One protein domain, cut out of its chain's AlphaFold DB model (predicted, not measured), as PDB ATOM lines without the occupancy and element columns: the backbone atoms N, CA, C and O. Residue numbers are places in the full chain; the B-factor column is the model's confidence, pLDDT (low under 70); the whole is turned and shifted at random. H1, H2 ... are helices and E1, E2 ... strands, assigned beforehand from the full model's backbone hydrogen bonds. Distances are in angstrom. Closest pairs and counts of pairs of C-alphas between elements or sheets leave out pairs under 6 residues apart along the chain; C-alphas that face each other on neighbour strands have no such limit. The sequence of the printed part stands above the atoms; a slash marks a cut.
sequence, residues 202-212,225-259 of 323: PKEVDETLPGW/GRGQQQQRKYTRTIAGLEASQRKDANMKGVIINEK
ATOM      1  N   PRO A 202     -12.072  40.774  42.515       88.62
ATOM      2  CA  PRO A 202     -12.090  39.891  41.359       88.62
ATOM      3  C   PRO A 202     -10.746  39.942  40.637       88.62
ATOM      4  O   PRO A 202     -10.195  41.006  40.363       88.62
ATOM      5  N   LYS A 203     -10.203  38.761  40.342       86.69
ATOM      6  CA  LYS A 203      -8.888  38.609  39.713       86.69
ATOM      7  C   LYS A 203      -9.057  38.017  38.335       86.69
ATOM      8  O   LYS A 203      -9.656  36.955  38.177       86.69
ATOM      9  N   GLU A 204      -8.504  38.700  37.347       83.81
ATOM     10  CA  GLU A 204      -8.419  38.208  35.985       83.81
ATOM     11  C   GLU A 204      -7.104  37.430  35.841       83.81
ATOM     12  O   GLU A 204      -6.017  38.005  35.799       83.81
ATOM     13  N   VAL A 205      -7.196  36.098  35.878       85.62
ATOM     14  CA  VAL A 205      -6.037  35.208  35.781       85.62
ATOM     15  C   VAL A 205      -5.920  34.727  34.345       85.62
ATOM     16  O   VAL A 205      -6.823  34.072  33.820       85.62
ATOM     17  N   ASP A 206      -4.793  35.047  33.713       81.75
ATOM     18  CA  ASP A 206      -4.472  34.559  32.380       81.75
ATOM     19  C   ASP A 206      -3.821  33.170  32.464       81.75
ATOM     20  O   ASP A 206      -2.639  33.042  32.771       81.75
ATOM     21  N   GLU A 207      -4.586  32.111  32.191       84.56
ATOM     22  CA  GLU A 207      -4.089  30.725  32.191       84.56
ATOM     23  C   GLU A 207      -3.451  30.346  30.840       84.56
ATOM     24  O   GLU A 207      -3.459  29.184  30.419       84.56
ATOM     25  N   THR A 208      -2.920  31.327  30.106       81.31
ATOM     26  CA  THR A 208      -2.369  31.082  28.773       81.31
ATOM     27  C   THR A 208      -1.047  30.353  28.869       81.31
ATOM     28  O   THR A 208       0.006  30.909  29.173       81.31
ATOM     29  N   LEU A 209      -1.089  29.061  28.566       80.12
ATOM     30  CA  LEU A 209       0.123  28.278  28.408       80.12
ATOM     31  C   LEU A 209       0.869  28.769  27.152       80.12
ATOM     32  O   LEU A 209       0.284  28.785  26.061       80.12
ATOM     33  N   PRO A 210       2.151  29.165  27.259       75.06
ATOM     34  CA  PRO A 210       2.939  29.524  26.090       75.06
ATOM     35  C   PRO A 210       3.110  28.283  25.206       75.06
ATOM     36  O   PRO A 210       3.731  27.298  25.598       75.06
ATOM     37  N   GLY A 211       2.525  28.307  24.006       73.81
ATOM     38  CA  GLY A 211       2.632  27.198  23.055       73.81
ATOM     39  C   GLY A 211       4.050  27.022  22.493       73.81
ATOM     40  O   GLY A 211       4.896  27.906  22.623       73.81
ATOM     41  N   TRP A 212       4.283  25.918  21.773       72.06
ATOM     42  CA  TRP A 212       5.566  25.551  21.135       72.06
ATOM     43  C   TRP A 212       6.213  26.686  20.307       72.06
ATOM     44  O   TRP A 212       7.432  26.803  20.229       72.06
ATOM     45  N   GLY A 225      -2.810  39.707  15.926       63.03
ATOM     46  CA  GLY A 225      -4.169  39.322  16.336       63.03
ATOM     47  C   GLY A 225      -4.338  37.916  16.934       63.03
ATOM     48  O   GLY A 225      -5.156  37.755  17.837       63.03
ATOM     49  N   ARG A 226      -3.543  36.908  16.535       62.97
ATOM     50  CA  ARG A 226      -3.694  35.533  17.070       62.97
ATOM     51  C   ARG A 226      -3.325  35.409  18.550       62.97
ATOM     52  O   ARG A 226      -4.008  34.696  19.273       62.97
ATOM     53  N   GLY A 227      -2.298  36.130  19.003       65.06
ATOM     54  CA  GLY A 227      -1.873  36.108  20.408       65.06
ATOM     55  C   GLY A 227      -2.939  36.672  21.351       65.06
ATOM     56  O   GLY A 227      -3.326  36.005  22.297       65.06
ATOM     57  N   GLN A 228      -3.496  37.847  21.042       64.94
ATOM     58  CA  GLN A 228      -4.540  38.466  21.872       64.94
ATOM     59  C   GLN A 228      -5.857  37.678  21.854       64.94
ATOM     60  O   GLN A 228      -6.528  37.574  22.875       64.94
ATOM     61  N   GLN A 229      -6.225  37.080  20.714       66.88
ATOM     62  CA  GLN A 229      -7.389  36.191  20.640       66.88
ATOM     63  C   GLN A 229      -7.201  34.901  21.439       66.88
ATOM     64  O   GLN A 229      -8.178  34.377  21.960       66.88
ATOM     65  N   GLN A 230      -5.981  34.364  21.505       67.50
ATOM     66  CA  GLN A 230      -5.680  33.227  22.370       67.50
ATOM     67  C   GLN A 230      -5.745  33.652  23.833       67.50
ATOM     68  O   GLN A 230      -6.408  32.967  24.596       67.50
ATOM     69  N   GLN A 231      -5.188  34.811  24.201       66.69
ATOM     70  CA  GLN A 231      -5.223  35.268  25.591       66.69
ATOM     71  C   GLN A 231      -6.643  35.380  26.138       66.69
ATOM     72  O   GLN A 231      -7.009  34.640  27.039       66.69
ATOM     73  N   ARG A 232      -7.516  36.120  25.448       70.81
ATOM     74  CA  ARG A 232      -8.927  36.282  25.848       70.81
ATOM     75  C   ARG A 232      -9.724  34.974  25.968       70.81
ATOM     76  O   ARG A 232     -10.776  34.973  26.593       70.81
ATOM     77  N   LYS A 233      -9.282  33.878  25.336       76.12
ATOM     78  CA  LYS A 233      -9.945  32.562  25.432       76.12
ATOM     79  C   LYS A 233      -9.554  31.785  26.685       76.12
ATOM     80  O   LYS A 233     -10.305  30.903  27.092       76.12
ATOM     81  N   TYR A 234      -8.388  32.074  27.249       78.69
ATOM     82  CA  TYR A 234      -7.829  31.360  28.397       78.69
ATOM     83  C   TYR A 234      -7.727  32.248  29.644       78.69
ATOM     84  O   TYR A 234      -7.339  31.772  30.707       78.69
ATOM     85  N   THR A 235      -8.119  33.515  29.543       84.56
ATOM     86  CA  THR A 235      -8.284  34.391  30.694       84.56
ATOM     87  C   THR A 235      -9.588  34.065  31.429       84.56
ATOM     88  O   THR A 235     -10.670  34.088  30.838       84.56
ATOM     89  N   ARG A 236      -9.498  33.739  32.723       83.50
ATOM     90  CA  ARG A 236     -10.653  33.491  33.599       83.50
ATOM     91  C   ARG A 236     -10.736  34.571  34.669       83.50
ATOM     92  O   ARG A 236      -9.777  34.814  35.397       83.50
ATOM     93  N   THR A 237     -11.909  35.180  34.805       84.31
ATOM     94  CA  THR A 237     -12.226  36.087  35.911       84.31
ATOM     95  C   THR A 237     -12.708  35.279  37.108       84.31
ATOM     96  O   THR A 237     -13.783  34.674  37.073       84.31
ATOM     97  N   ILE A 238     -11.919  35.253  38.177       81.38
ATOM     98  CA  ILE A 238     -12.332  34.695  39.463       81.38
ATOM     99  C   ILE A 238     -13.343  35.666  40.074       81.38
ATOM    100  O   ILE A 238     -13.035  36.844  40.256       81.38
ATOM    101  N   ALA A 239     -14.547  35.172  40.374       78.56
ATOM    102  CA  ALA A 239     -15.594  35.967  41.003       78.56
ATOM    103  C   ALA A 239     -15.122  36.459  42.381       78.56
ATOM    104  O   ALA A 239     -14.844  35.654  43.272       78.56
ATOM    105  N   GLY A 240     -15.027  37.777  42.524       81.75
ATOM    106  CA  GLY A 240     -14.688  38.472  43.759       81.75
ATOM    107  C   GLY A 240     -15.703  39.569  44.056       81.75
ATOM    108  O   GLY A 240     -16.679  39.740  43.323       81.75
ATOM    109  N   LEU A 241     -15.475  40.294  45.145       79.75
ATOM    110  CA  LEU A 241     -16.294  41.435  45.542       79.75
ATOM    111  C   LEU A 241     -15.557  42.718  45.177       79.75
ATOM    112  O   LEU A 241     -14.437  42.946  45.631       79.75
ATOM    113  N   GLU A 242     -16.191  43.557  44.365       82.62
ATOM    114  CA  GLU A 242     -15.683  44.899  44.084       82.62
ATOM    115  C   GLU A 242     -15.654  45.734  45.366       82.62
ATOM    116  O   GLU A 242     -16.534  45.607  46.221       82.62
ATOM    117  N   ALA A 243     -14.684  46.644  45.483       84.50
ATOM    118  CA  ALA A 243     -14.511  47.463  46.685       84.50
ATOM    119  C   ALA A 243     -15.776  48.263  47.062       84.50
ATOM    120  O   ALA A 243     -16.025  48.495  48.242       84.50
ATOM    121  N   SER A 244     -16.597  48.641  46.076       86.25
ATOM    122  CA  SER A 244     -17.856  49.372  46.272       86.25
ATOM    123  C   SER A 244     -19.036  48.496  46.706       86.25
ATOM    124  O   SER A 244     -19.970  49.004  47.319       86.25
ATOM    125  N   GLN A 245     -19.016  47.200  46.386       87.50
ATOM    126  CA  GLN A 245     -20.101  46.263  46.702       87.50
ATOM    127  C   GLN A 245     -19.967  45.654  48.099       87.50
ATOM    128  O   GLN A 245     -20.911  45.037  48.596       87.50
ATOM    129  N   ARG A 246     -18.807  45.827  48.737       87.62
ATOM    130  CA  ARG A 246     -18.580  45.366  50.102       87.62
ATOM    131  C   ARG A 246     -19.464  46.123  51.089       87.62
ATOM    132  O   ARG A 246     -19.653  47.336  50.995       87.62
ATOM    133  N   LYS A 247     -19.941  45.421  52.109       89.94
ATOM    134  CA  LYS A 247     -20.756  45.980  53.194       89.94
ATOM    135  C   LYS A 247     -19.990  47.015  54.002       89.94
ATOM    136  O   LYS A 247     -20.584  47.975  54.474       89.94
ATOM    137  N   ASP A 248     -18.681  46.825  54.146       91.56
ATOM    138  CA  ASP A 248     -17.776  47.697  54.895       91.56
ATOM    139  C   ASP A 248     -17.215  48.880  54.089       91.56
ATOM    140  O   ASP A 248     -16.377  49.623  54.610       91.56
ATOM    141  N   ALA A 249     -17.686  49.095  52.855       89.00
ATOM    142  CA  ALA A 249     -17.215  50.173  51.987       89.00
ATOM    143  C   ALA A 249     -17.465  51.570  52.582       89.00
ATOM    144  O   ALA A 249     -16.585  52.426  52.537       89.00
ATOM    145  N   ASN A 250     -18.636  51.794  53.194       90.38
ATOM    146  CA  ASN A 250     -19.007  53.087  53.788       90.38
ATOM    147  C   ASN A 250     -18.693  53.190  55.298       90.38
ATOM    148  O   ASN A 250     -19.080  54.154  55.951       90.38
ATOM    149  N   MET A 251     -18.023  52.189  55.883       89.38
ATOM    150  CA  MET A 251     -17.700  52.164  57.315       89.38
ATOM    151  C   MET A 251     -16.204  52.403  57.546       89.38
ATOM    152  O   MET A 251     -15.350  51.661  57.051       89.38
ATOM    153  N   LYS A 252     -15.880  53.437  58.330       88.81
ATOM    154  CA  LYS A 252     -14.515  53.707  58.812       88.81
ATOM    155  C   LYS A 252     -14.194  52.776  59.984       88.81
ATOM    156  O   LYS A 252     -15.070  52.520  60.801       88.81
ATOM    157  N   GLY A 253     -12.966  52.261  60.061       88.12
ATOM    158  CA  GLY A 253     -12.526  51.442  61.202       88.12
ATOM    159  C   GLY A 253     -13.160  50.048  61.312       88.12
ATOM    160  O   GLY A 253     -12.971  49.375  62.318       88.12
ATOM    161  N   VAL A 254     -13.904  49.585  60.298       93.56
ATOM    162  CA  VAL A 254     -14.529  48.251  60.292       93.56
ATOM    163  C   VAL A 254     -14.088  47.460  59.063       93.56
ATOM    164  O   VAL A 254     -14.090  47.986  57.945       93.56
ATOM    165  N   ILE A 255     -13.736  46.191  59.285       92.50
ATOM    166  CA  ILE A 255     -13.480  45.185  58.249       92.50
ATOM    167  C   ILE A 255     -14.477  44.045  58.458       92.50
ATOM    168  O   ILE A 255     -14.456  43.381  59.495       92.50
ATOM    169  N   ILE A 256     -15.357  43.805  57.482       92.44
ATOM    170  CA  ILE A 256     -16.351  42.723  57.557       92.44
ATOM    171  C   ILE A 256     -15.879  41.530  56.735       92.44
ATOM    172  O   ILE A 256     -15.578  41.642  55.550       92.44
ATOM    173  N   ASN A 257     -15.870  40.350  57.356       91.12
ATOM    174  CA  ASN A 257     -15.670  39.101  56.635       91.12
ATOM    175  C   ASN A 257     -16.993  38.640  56.004       91.12
ATOM    176  O   ASN A 257     -17.905  38.203  56.702       91.12
ATOM    177  N   GLU A 258     -17.085  38.704  54.677       86.25
ATOM    178  CA  GLU A 258     -18.287  38.319  53.922       86.25
ATOM    179  C   GLU A 258     -18.300  36.845  53.485       86.25
ATOM    180  O   GLU A 258     -19.204  36.399  52.774       86.25
ATOM    181  N   LYS A 259     -17.318  36.049  53.920       89.62
ATOM    182  CA  LYS A 259     -17.278  34.615  53.619       89.62
ATOM    183  C   LYS A 259     -18.426  33.886  54.317       89.62
ATOM    184  O   LYS A 259     -18.650  34.030  55.517       89.62
TER     185      LYS A 259
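Overview. This is residues 202 to 212 and 225 to 259 of the 323 residues of the protein "Small nucleolar ribonucleoprotein complex subunit utp14" of Ceraceosorus bombacis (UniProt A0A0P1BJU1). With little regular structure, this is a thin rod: a short two-stranded ribbon, E1 beside E2, lies near its middle, the small helix H1 leads into E2 on one side, and the unnamed tail 239 to 259 makes the other end and folds back on itself. The 46 printed residues hold E1, H1 and E2 in that order, class mixed, 17 residues in named elements. The sheet E1 - E2 is antiparallel. The whole is extended, radius of gyration of the C-alphas 16.8 A, spanning 51 by 19 by 13 A.

Along the chain. Find C-alpha 203 at (-8.888, 38.609, 39.713), where E1, residues 203 to 206, begins. E2, residues 235 to 238, ends at C-alpha 238, (-12.332, 34.695, 39.463). H1, residues 226 to 234, measures 12.8 A.

Arrangement. E1 and E2 run antiparallel at 156 degrees; look for N 238 and O 203, 2.8 A apart, within hydrogen-bond range. A tight link joins H1 to E2. The closest C-alphas of E1 and H1, Asp 206 and Tyr 234, are 6.1 A apart. In H1, 4 of 5 O i to N i+4 pairs are within range.

Size, cuts and confidence. Residues 213 to 224 are not printed; C-alphas 212 and 225 lie 17.5 A apart across this cut. Residues 249 to 254 stand free. Confidence is under 70 at residues 225 to 231.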